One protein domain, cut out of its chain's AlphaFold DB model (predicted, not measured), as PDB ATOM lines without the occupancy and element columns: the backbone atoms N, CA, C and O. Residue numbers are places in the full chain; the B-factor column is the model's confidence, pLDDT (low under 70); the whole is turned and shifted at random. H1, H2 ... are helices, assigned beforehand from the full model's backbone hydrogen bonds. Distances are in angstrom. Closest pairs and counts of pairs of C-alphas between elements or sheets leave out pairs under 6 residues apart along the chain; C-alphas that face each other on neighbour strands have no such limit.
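AT A GLANCE: This is residues 10 to 91 of the 102 residues of an uncharacterized protein of Microgenomates group bacterium GW2011_GWC1_43_13 (UniProt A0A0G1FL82). Two long helices, H2 and H4, meet near their beginnings and splay as a skewed V, and the shorter H3 packs on both where they meet. H1 runs beside H3, loosely attached, and the last turns of H4, residues 83 to 91, stick out. The printed part has 82 residues with four named helices, H1 to H4 in chain order, and no named strand: all helix, with mostly crossed packing. It is compact, with a radius of gyration of the C-alphas of 13.4 A, and spans 35 by 27 by 22 A.

HOW THE PARTS SIT: H2, residues 25 to 45, touches H3, residues 56 to 68, with residues 27 to 35 alone; the closest C-alphas, of Val 27 and Ala 66, are 5.3 A apart. The two are a helical hairpin, running opposite ways at a steep tilt of 44 degrees. H4, residues 72 to 91, touches H2 with residues 72 to 76 alone, the same way at a steep tilt of 51 degrees; the closest C-alphas, of Arg 30 and Ile 72, are 5.7 A apart. H3 and H4 touch at a steep tilt of 53 degrees, opposite ways, with the C-alphas of Ala 66 and Ala 75 closest at 5.9 A. H1, residues 10 to 22, only just touches H3, with 3 pairs of C-alphas within 8 A, the closest being Phe 16 and Glu 60 at 7.1 A; they run the same way at a shallow tilt of 22 degrees. H1 and H2 are close but not clearly touching, and H1 and H4 are apart. In H1, H2, H3 and H4 every O i to N i+4 pair is within hydrogen-bond range.

IN THESE COORDINATES: H2 is 30.3 A long from C-alpha 25 at (164.648, 199.581, 202.628), H4 is 28.6 A and ends at C-alpha 91 at (177.079, 205.776, 167.457), H3 is 18.6 A, and H1 is 18.5 A from C-alpha 10 at (188.869, 196.041, 198.356).

THE WHOLE: The C-alphas farthest apart, of Lys 22 and Gly 91, are 37.9 A apart. The printed part has no cut and no long link; the link from H2 to H3 has 10 residues. Mean pLDDT of the printed part is 92.0, with residue 91 alone under 70.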
ATOM      1  N   GLU A  10     189.476 196.548 197.125       87.81
ATOM      2  CA  GLU A  10     188.869 196.041 198.356       87.81
ATOM      3  C   GLU A  10     188.211 197.164 199.169       87.81
ATOM      4  O   GLU A  10     187.085 197.026 199.643       87.81
ATOM      5  N   ALA A  11     188.881 198.311 199.284       89.56
ATOM      6  CA  ALA A  11     188.334 199.486 199.957       89.56
ATOM      7  C   ALA A  11     187.112 200.064 199.220       89.56
ATOM      8  O   ALA A  11     186.175 200.537 199.865       89.56
ATOM      9  N   LEU A  12     187.086 199.992 197.884       89.94
ATOM     10  CA  LEU A  12     185.922 200.386 197.083       89.94
ATOM     11  C   LEU A  12     184.729 199.446 197.310       89.94
ATOM     12  O   LEU A  12     183.600 199.918 197.457       89.94
ATOM     13  N   GLU A  13     184.966 198.137 197.409       92.38
ATOM     14  CA  GLU A  13     183.923 197.156 197.742       92.38
ATOM     15  C   GLU A  13     183.351 197.381 199.147       92.38
ATOM     16  O   GLU A  13     182.134 197.366 199.330       92.38
ATOM     17  N   GLU A  14     184.203 197.626 200.144       92.88
ATOM     18  CA  GLU A  14     183.750 197.909 201.510       92.88
ATOM     19  C   GLU A  14     182.968 199.224 201.596       92.88
ATOM     20  O   GLU A  14     181.921 199.293 202.252       92.88
ATOM     21  N   TYR A  15     183.410 200.256 200.873       92.50
ATOM     22  CA  TYR A  15     182.664 201.504 200.759       92.50
ATOM     23  C   TYR A  15     181.277 201.274 200.146       92.50
ATOM     24  O   TYR A  15     180.273 201.726 200.701       92.50
ATOM     25  N   PHE A  16     181.204 200.525 199.043       94.94
ATOM     26  CA  PHE A  16     179.943 200.195 198.386       94.94
ATOM     27  C   PHE A  16     178.996 199.419 199.310       94.94
ATOM     28  O   PHE A  16     177.828 199.785 199.438       94.94
ATOM     29  N   LYS A  17     179.488 198.386 200.006       94.75
ATOM     30  CA  LYS A  17     178.684 197.624 200.980       94.75
ATOM     31  C   LYS A  17     178.147 198.525 202.089       94.75
ATOM     32  O   LYS A  17     176.983 198.408 202.465       94.75
ATOM     33  N   SER A  18     178.980 199.430 202.605       95.38
ATOM     34  CA  SER A  18     178.578 200.402 203.628       95.38
ATOM     35  C   SER A  18     177.463 201.319 203.123       95.38
ATOM     36  O   SER A  18     176.467 201.517 203.821       95.38
ATOM     37  N   ASP A  19     177.598 201.839 201.902       94.94
ATOM     38  CA  ASP A  19     176.598 202.704 201.272       94.94
ATOM     39  C   ASP A  19     175.273 201.967 201.015       94.94
ATOM     40  O   ASP A  19     174.200 202.478 201.346       94.94
ATOM     41  N   LEU A  20     175.335 200.730 200.515       96.19
ATOM     42  CA  LEU A  20     174.157 199.888 200.306       96.19
ATOM     43  C   LEU A  20     173.442 199.580 201.630       96.19
ATOM     44  O   LEU A  20     172.224 199.714 201.713       96.19
ATOM     45  N   ASN A  21     174.182 199.225 202.683       95.50
ATOM     46  CA  ASN A  21     173.610 198.900 203.993       95.50
ATOM     47  C   ASN A  21     172.930 200.098 204.666       95.50
ATOM     48  O   ASN A  21     171.943 199.923 205.381       95.50
ATOM     49  N   LYS A  22     173.440 201.312 204.434       96.75
ATOM     50  CA  LYS A  22     172.852 202.560 204.947       96.75
ATOM     51  C   LYS A  22     171.637 203.023 204.142       96.75
ATOM     52  O   LYS A  22     170.917 203.912 204.596       96.75
ATOM     53  N   ALA A  23     171.399 202.455 202.961       96.12
ATOM     54  CA  ALA A  23     170.287 202.860 202.120       96.12
ATOM     55  C   ALA A  23     168.923 202.450 202.728       96.12
ATOM     56  O   ALA A  23     168.789 201.363 203.312       96.12
ATOM     57  N   PRO A  24     167.873 203.279 202.565       97.44
ATOM     58  CA  PRO A  24     166.516 202.932 202.983       97.44
ATOM     59  C   PRO A  24     166.046 201.602 202.383       97.44
ATOM     60  O   PRO A  24     166.451 201.239 201.279       97.44
ATOM     61  N   TYR A  25     165.146 200.892 203.074       96.75
ATOM     62  CA  TYR A  25     164.648 199.581 202.628       96.75
ATOM     63  C   TYR A  25     164.135 199.604 201.178       96.75
ATOM     64  O   TYR A  25     164.594 198.811 200.365       96.75
ATOM     65  N   GLY A  26     163.287 200.575 200.816       97.06
ATOM     66  CA  GLY A  26     162.761 200.673 199.448       97.06
ATOM     67  C   GLY A  26     163.837 200.919 198.381       97.06
ATOM     68  O   GLY A  26     163.685 200.485 197.245       97.06
ATOM     69  N   VAL A  27     164.952 201.573 198.731       97.62
ATOM     70  CA  VAL A  27     166.099 201.731 197.818       97.62
ATOM     71  C   VAL A  27     166.820 200.397 197.641       97.62
ATOM     72  O   VAL A  27     167.148 200.036 196.513       97.62
ATOM     73  N   ARG A  28     167.043 199.654 198.732       97.62
ATOM     74  CA  ARG A  28     167.677 198.328 198.684       97.62
ATOM     75  C   ARG A  28     166.849 197.330 197.877       97.62
ATOM     76  O   ARG A  28     167.394 196.687 196.996       97.62
ATOM     77  N   GLU A  29     165.537 197.298 198.081       97.88
ATOM     78  CA  GLU A  29     164.623 196.429 197.329       97.88
ATOM     79  C   GLU A  29     164.646 196.725 195.818       97.88
ATOM     80  O   GLU A  29     164.727 195.814 194.986       97.88
ATOM     81  N   ARG A  30     164.653 198.012 195.442       97.75
ATOM     82  CA  ARG A  30     164.817 198.414 194.036       97.75
ATOM     83  C   ARG A  30     166.178 198.003 193.484       97.75
ATOM     84  O   ARG A  30     166.237 197.481 192.373       97.75
ATOM     85  N   TYR A  31     167.254 198.214 194.241       98.00
ATOM     86  CA  TYR A  31     168.598 197.778 193.861       98.00
ATOM     87  C   TYR A  31     168.658 196.260 193.635       98.00
ATOM     88  O   TYR A  31     169.135 195.829 192.585       98.00
ATOM     89  N   ASP A  32     168.129 195.463 194.564       97.31
ATOM     90  CA  ASP A  32     168.131 194.000 194.480       97.31
ATOM     91  C   ASP A  32     167.353 193.516 193.254       97.31
ATOM     92  O   ASP A  32     167.795 192.611 192.545       97.31
ATOM     93  N   THR A  33     166.234 194.175 192.939       97.19
ATOM     94  CA  THR A  33     165.450 193.864 191.739       97.19
ATOM     95  C   THR A  33     166.220 194.181 190.455       97.19
ATOM     96  O   THR A  33     166.260 193.353 189.546       97.19
ATOM     97  N   LEU A  34     166.883 195.344 190.373       96.94
ATOM     98  CA  LEU A  34     167.729 195.691 189.222       96.94
ATOM     99  C   LEU A  34     168.906 194.717 189.062       96.94
ATOM    100  O   LEU A  34     169.235 194.313 187.944       96.94
ATOM    101  N   LEU A  35     169.532 194.323 190.174       96.44
ATOM    102  CA  LEU A  35     170.625 193.359 190.181       96.44
ATOM    103  C   LEU A  35     170.162 191.987 189.677       96.44
ATOM    104  O   LEU A  35     170.844 191.378 188.849       96.44
ATOM    105  N   LEU A  36     169.003 191.518 190.146       95.25
ATOM    106  CA  LEU A  36     168.408 190.257 189.716       95.25
ATOM    107  C   LEU A  36     168.063 190.279 188.222       95.25
ATOM    108  O   LEU A  36     168.400 189.334 187.508       95.25
ATOM    109  N   ASP A  37     167.451 191.358 187.728       94.88
ATOM    110  CA  ASP A  37     167.135 191.518 186.304       94.88
ATOM    111  C   ASP A  37     168.403 191.392 185.435       94.88
ATOM    112  O   ASP A  37     168.404 190.698 184.412       94.88
ATOM    113  N   GLU A  38     169.514 192.006 185.859       94.12
ATOM    114  CA  GLU A  38     170.797 191.918 185.153       94.12
ATOM    115  C   GLU A  38     171.405 190.509 185.215       94.12
ATOM    116  O   GLU A  38     171.908 189.995 184.211       94.12
ATOM    117  N   GLN A  39     171.341 189.856 186.375       93.50
ATOM    118  CA  GLN A  39     171.787 188.473 186.541       93.50
ATOM    119  C   GLN A  39     171.006 187.521 185.629       93.50
ATOM    120  O   GLN A  39     171.612 186.701 184.937       93.50
ATOM    121  N   LEU A  40     169.679 187.662 185.569       92.31
ATOM    122  CA  LEU A  40     168.815 186.875 184.691       92.31
ATOM    123  C   LEU A  40     169.118 187.142 183.216       92.31
ATOM    124  O   LEU A  40     169.172 186.202 182.422       92.31
ATOM    125  N   LYS A  41     169.355 188.402 182.836       91.31
ATOM    126  CA  LYS A  41     169.757 188.759 181.472       91.31
ATOM    127  C   LYS A  41     171.067 188.069 181.082       91.31
ATOM    128  O   LYS A  41     171.110 187.380 180.064       91.31
ATOM    129  N   LYS A  42     172.103 188.164 181.919       90.75
ATOM    130  CA  LYS A  42     173.392 187.495 181.675       90.75
ATOM    131  C   LYS A  42     173.274 185.972 181.688       90.75
ATOM    132  O   LYS A  42     173.925 185.305 180.891       90.75
ATOM    133  N   ALA A  43     172.439 185.402 182.555       89.62
ATOM    134  CA  ALA A  43     172.182 183.965 182.565       89.62
ATOM    135  C   ALA A  43     171.563 183.503 181.236       89.62
ATOM    136  O   ALA A  43     171.997 182.496 180.676       89.62
ATOM    137  N   LYS A  44     170.604 184.264 180.688       90.06
ATOM    138  CA  LYS A  44     170.017 183.998 179.362       90.06
ATOM    139  C   LYS A  44     171.074 184.046 178.258       90.06
ATOM    140  O   LYS A  44     171.140 183.123 177.451       90.06
ATOM    141  N   GLU A  45     171.939 185.058 178.261       89.50
ATOM    142  CA  GLU A  45     173.053 185.182 177.303       89.50
ATOM    143  C   GLU A  45     174.046 184.009 177.405       89.50
ATOM    144  O   GLU A  45     174.609 183.573 176.403       89.50
ATOM    145  N   ARG A  46     174.224 183.443 178.605       88.69
ATOM    146  CA  ARG A  46     175.098 182.287 178.869       88.69
ATOM    147  C   ARG A  46     174.381 180.934 178.812       88.69
ATOM    148  O   ARG A  46     174.894 179.964 179.372       88.69
ATOM    149  N   GLN A  47     173.221 180.849 178.155       86.06
ATOM    150  CA  GLN A  47     172.448 179.607 177.993       86.06
ATOM    151  C   GLN A  47     172.092 178.930 179.332       86.06
ATOM    152  O   GLN A  47     172.225 177.721 179.495       86.06
ATOM    153  N   GLY A  48     171.680 179.719 180.327       79.44
ATOM    154  CA  GLY A  48     171.255 179.232 181.643       79.44
ATOM    155  C   GLY A  48     172.392 178.977 182.636       79.44
ATOM    156  O   GLY A  48     172.125 178.613 183.780       79.44
ATOM    157  N   LYS A  49     173.658 179.195 182.252       82.19
ATOM    158  CA  LYS A  49     174.778 179.142 183.204       82.19
ATOM    159  C   LYS A  49     174.710 180.323 184.178       82.19
ATOM    160  O   LYS A  49     174.288 181.411 183.774       82.19
ATOM    161  N   PRO A  50     175.193 180.158 185.425       78.00
ATOM    162  CA  PRO A  50     175.227 181.244 186.393       78.00
ATOM    163  C   PRO A  50     175.931 182.474 185.808       78.00
ATOM    164  O   PRO A  50     176.993 182.338 185.177       78.00
ATOM    165  N   PRO A  51     175.371 183.680 185.979       82.06
ATOM    166  CA  PRO A  51     176.087 184.887 185.618       82.06
ATOM    167  C   PRO A  51     177.337 184.967 186.501       82.06
ATOM    168  O   PRO A  51     177.290 184.678 187.695       82.06
ATOM    169  N   GLY A  52     178.481 185.313 185.907       82.94
ATOM    170  CA  GLY A  52     179.648 185.683 186.706       82.94
ATOM    171  C   GLY A  52     179.339 186.907 187.581       82.94
ATOM    172  O   GLY A  52     178.292 187.541 187.397       82.94
ATOM    173  N   PRO A  53     180.236 187.269 188.512       88.25
ATOM    174  CA  PRO A  53     180.032 188.432 189.366       88.25
ATOM    175  C   PRO A  53     179.753 189.685 188.526       88.25
ATOM    176  O   PRO A  53     180.401 189.938 187.507       88.25
ATOM    177  N   ILE A  54     178.750 190.461 188.942       92.56
ATOM    178  CA  ILE A  54     178.449 191.748 188.315       92.56
ATOM    179  C   ILE A  54     179.538 192.748 188.739       92.56
ATOM    180  O   ILE A  54     179.766 192.898 189.946       92.56
ATOM    181  N   PRO A  55     180.207 193.431 187.787       94.19
ATOM    182  CA  PRO A  55     181.244 194.411 188.102       94.19
ATOM    183  C   PRO A  55     180.755 195.477 189.084       94.19
ATOM    184  O   PRO A  55     179.574 195.834 189.079       94.19
ATOM    185  N   LEU A  56     181.669 195.984 189.915       94.00
ATOM    186  CA  LEU A  56     181.355 196.993 190.929       94.00
ATOM    187  C   LEU A  56     180.696 198.234 190.316       94.00
ATOM    188  O   LEU A  56     179.639 198.634 190.781       94.00
ATOM    189  N   GLU A  57     181.241 198.753 189.217       93.00
ATOM    190  CA  GLU A  57     180.699 199.914 188.496       93.00
ATOM    191  C   GLU A  57     179.213 199.741 188.132       93.00
ATOM    192  O   GLU A  57     178.390 200.630 188.351       93.00
ATOM    193  N   SER A  58     178.827 198.557 187.645       94.62
ATOM    194  CA  SER A  58     177.423 198.268 187.331       94.62
ATOM    195  C   SER A  58     176.549 198.246 188.589       94.62
ATOM    196  O   SER A  58     175.434 198.761 188.566       94.62
ATOM    197  N   ARG A  59     177.051 197.681 189.695       96.12
ATOM    198  CA  ARG A  59     176.339 197.656 190.984       96.12
ATOM    199  C   ARG A  59     176.178 199.057 191.575       96.12
ATOM    200  O   ARG A  59     175.088 199.405 192.023       96.12
ATOM    201  N   GLU A  60     177.225 199.875 191.532       96.31
ATOM    202  CA  GLU A  60     177.178 201.279 191.943       96.31
ATOM    203  C   GLU A  60     176.151 202.054 191.117       96.31
ATOM    204  O   GLU A  60     175.357 202.817 191.675       96.31
ATOM    205  N   ASN A  61     176.095 201.799 189.807       95.94
ATOM    206  CA  ASN A  61     175.103 202.425 188.951       95.94
ATOM    207  C   ASN A  61     173.663 202.021 189.319       95.94
ATOM    208  O   ASN A  61     172.789 202.879 189.439       95.94
ATOM    209  N   PHE A  62     173.409 200.734 189.579       97.44
ATOM    210  CA  PHE A  62     172.088 200.276 190.025       97.44
ATOM    211  C   PHE A  62     171.668 200.931 191.341       97.44
ATOM    212  O   PHE A  62     170.523 201.363 191.472       97.44
ATOM    213  N   LEU A  63     172.592 201.057 192.300       97.56
ATOM    214  CA  LEU A  63     172.315 201.712 193.577       97.56
ATOM    215  C   LEU A  63     172.018 203.203 193.383       97.56
ATOM    216  O   LEU A  63     171.074 203.728 193.972       97.56
ATOM    217  N   ARG A  64     172.784 203.884 192.524       97.31
ATOM    218  CA  ARG A  64     172.550 205.288 192.168       97.31
ATOM    219  C   ARG A  64     171.159 205.484 191.563       97.31
ATOM    220  O   ARG A  64     170.441 206.373 192.008       97.31
ATOM    221  N   ILE A  65     170.756 204.641 190.611       96.69
ATOM    222  CA  ILE A  65     169.419 204.691 190.001       96.69
ATOM    223  C   ILE A  65     168.338 204.444 191.057       96.69
ATOM    224  O   ILE A  65     167.411 205.240 191.185       96.69
ATOM    225  N   ALA A  66     168.483 203.400 191.875       96.62
ATOM    226  CA  ALA A  66     167.512 203.064 192.916       96.62
ATOM    227  C   ALA A  66     167.310 204.187 193.953       96.62
ATOM    228  O   ALA A  66     166.211 204.323 194.507       96.62
ATOM    229  N   LYS A  67     168.358 204.987 194.214       97.00
ATOM    230  CA  LYS A  67     168.322 206.165 195.095       97.00
ATOM    231  C   LYS A  67     167.540 207.338 194.501       97.00
ATOM    232  O   LYS A  67     166.919 208.068 195.265       97.00
ATOM    233  N   VAL A  68     167.582 207.535 193.181       95.81
ATOM    234  CA  VAL A  68     166.967 208.705 192.519       95.81
ATOM    235  C   VAL A  68     165.565 208.439 191.972       95.81
ATOM    236  O   VAL A  68     164.887 209.383 191.574       95.81
ATOM    237  N   THR A  69     165.109 207.185 191.949       96.19
ATOM    238  CA  THR A  69     163.764 206.825 191.485       96.19
ATOM    239  C   THR A  69     162.811 206.484 192.624       96.19
ATOM    240  O   THR A  69     163.210 206.053 193.710       96.19
ATOM    241  N   MET A  70     161.516 206.673 192.362       93.31
ATOM    242  CA  MET A  70     160.451 206.448 193.342       93.31
ATOM    243  C   MET A  70     159.864 205.033 193.263       93.31
ATOM    244  O   MET A  70     159.448 204.493 194.286       93.31
ATOM    245  N   SER A  71     159.873 204.417 192.078       95.62
ATOM    246  CA  SER A  71     159.341 203.075 191.814       95.62
ATOM    247  C   SER A  71     160.358 202.173 191.101       95.62
ATOM    248  O   SER A  71     161.410 202.632 190.635       95.62
ATOM    249  N   ILE A  72     160.058 200.871 191.027       95.62
ATOM    250  CA  ILE A  72     160.873 199.915 190.268       95.62
ATOM    251  C   ILE A  72     160.700 200.109 188.756       95.62
ATOM    252  O   ILE A  72     161.662 199.973 187.999       95.62
ATOM    253  N   GLU A  73     159.508 200.490 188.302       95.50
ATOM    254  CA  GLU A  73     159.225 200.822 186.907       95.50
ATOM    255  C   GLU A  73     160.055 202.025 186.448       95.50
ATOM    256  O   GLU A  73     160.678 201.976 185.383       95.50
ATOM    257  N   ASP A  74     160.127 203.072 187.274       94.56
ATOM    258  CA  ASP A  74     160.960 204.245 187.002       94.56
ATOM    259  C   ASP A  74     162.444 203.878 186.995       94.56
ATOM    260  O   ASP A  74     163.182 204.320 186.117       94.56
ATOM    261  N   ALA A  75     162.881 203.026 187.929       94.56
ATOM    262  CA  ALA A  75     164.259 202.544 187.991       94.56
ATOM    263  C   ALA A  75     164.658 201.800 186.706       94.56
ATOM    264  O   ALA A  75     165.696 202.080 186.105       94.56
ATOM    265  N   ARG A  76     163.795 200.892 186.235       94.00
ATOM    266  CA  ARG A  76     163.992 200.159 184.976       94.00
ATOM    267  C   ARG A  76     164.016 201.097 183.773       94.00
ATOM    268  O   ARG A  76     164.860 200.937 182.889       94.00
ATOM    269  N   ARG A  77     163.118 202.087 183.737       94.69
ATOM    270  CA  ARG A  77     163.072 203.096 182.672       94.69
ATOM    271  C   ARG A  77     164.349 203.933 182.644       94.69
ATOM    272  O   ARG A  77     164.942 204.069 181.578       94.69
ATOM    273  N   ALA A  78     164.795 204.428 183.797       92.69
ATOM    274  CA  ALA A  78     166.026 205.201 183.928       92.69
ATOM    275  C   ALA A  78     167.251 204.399 183.464       92.69
ATOM    276  O   ALA A  78     168.029 204.886 182.646       92.69
ATOM    277  N   LEU A  79     167.368 203.134 183.891       93.81
ATOM    278  CA  LEU A  79     168.456 202.249 183.463       93.81
ATOM    279  C   LEU A  79     168.449 202.007 181.946       93.81
ATOM    280  O   LEU A  79     169.505 201.970 181.313       93.81
ATOM    281  N   LYS A  80     167.267 201.842 181.340       92.94
ATOM    282  CA  LYS A  80     167.138 201.711 179.885       92.94
ATOM    283  C   LYS A  80     167.567 202.992 179.169       92.94
ATOM    284  O   LYS A  80     168.335 202.905 178.219       92.94
ATOM    285  N   MET A  81     167.108 204.154 179.630       90.56
ATOM    286  CA  MET A  81     167.463 205.450 179.038       90.56
ATOM    287  C   MET A  81     168.973 205.701 179.067       90.56
ATOM    288  O   MET A  81     169.528 206.144 178.068       90.56
ATOM    289  N   GLU A  82     169.645 205.376 180.173       89.19
ATOM    290  CA  GLU A  82     171.101 205.520 180.282       89.19
ATOM    291  C   GLU A  82     171.844 204.614 179.292       89.19
ATOM    292  O   GLU A  82     172.714 205.078 178.559       89.19
ATOM    293  N   ARG A  83     171.438 203.343 179.179       89.06
ATOM    294  CA  ARG A  83     172.006 202.402 178.196       89.06
ATOM    295  C   ARG A  83     171.768 202.848 176.756       89.06
ATOM    296  O   ARG A  83     172.661 202.733 175.916       89.06
ATOM    297  N   ASP A  84     170.564 203.338 176.466       87.56
ATOM    298  CA  ASP A  84     170.208 203.860 175.149       87.56
ATOM    299  C   ASP A  84     171.075 205.092 174.823       87.56
ATOM    300  O   ASP A  84     171.605 205.191 173.716       87.56
ATOM    301  N   TRP A  85     171.310 205.976 175.801       85.56
ATOM    302  CA  TRP A  85     172.196 207.137 175.672       85.56
ATOM    303  C   TRP A  85     173.668 206.756 175.456       85.56
ATOM    304  O   TRP A  85     174.313 207.298 174.561       85.56
ATOM    305  N   GLU A  86     174.212 205.805 176.217       85.56
ATOM    306  CA  GLU A  86     175.577 205.289 176.026       85.56
ATOM    307  C   GLU A  86     175.771 204.653 174.645       85.56
ATOM    308  O   GLU A  86     176.814 204.811 174.005       85.56
ATOM    309  N   ARG A  87     174.760 203.933 174.154       84.25
ATOM    310  CA  ARG A  87     174.796 203.329 172.820       84.25
ATOM    311  C   ARG A  87     174.739 204.392 171.725       84.25
ATOM    312  O   ARG A  87     175.485 204.309 170.750       84.25
ATOM    313  N   ALA A  88     173.869 205.381 171.896       80.12
ATOM    314  CA  ALA A  88     173.685 206.505 170.988       80.12
ATOM    315  C   ALA A  88     174.926 207.412 170.913       80.12
ATOM    316  O   ALA A  88     175.346 207.795 169.820       80.12
ATOM    317  N   SER A  89     175.563 207.695 172.053       75.31
ATOM    318  CA  SER A  89     176.775 208.519 172.127       75.31
ATOM    319  C   SER A  89     177.979 207.857 171.450       75.31
ATOM    320  O   SER A  89     178.751 208.541 170.783       75.31
ATOM    321  N   ARG A  90     178.095 206.524 171.514       73.88
ATOM    322  CA  ARG A  90     179.100 205.753 170.753       73.88
ATOM    323  C   ARG A  90     178.807 205.688 169.249       73.88
ATOM    324  O   ARG A  90     179.729 205.498 168.464       73.88
ATOM    325  N   GLY A  91     177.539 205.826 168.850       64.06
ATOM    326  CA  GLY A  91     177.079 205.776 167.457       64.06
ATOM    327  C   GLY A  91     176.925 207.137 166.762       64.06
ATOM    328  O   GLY A  91     176.536 207.170 165.598       64.06
TER     329      GLY A  91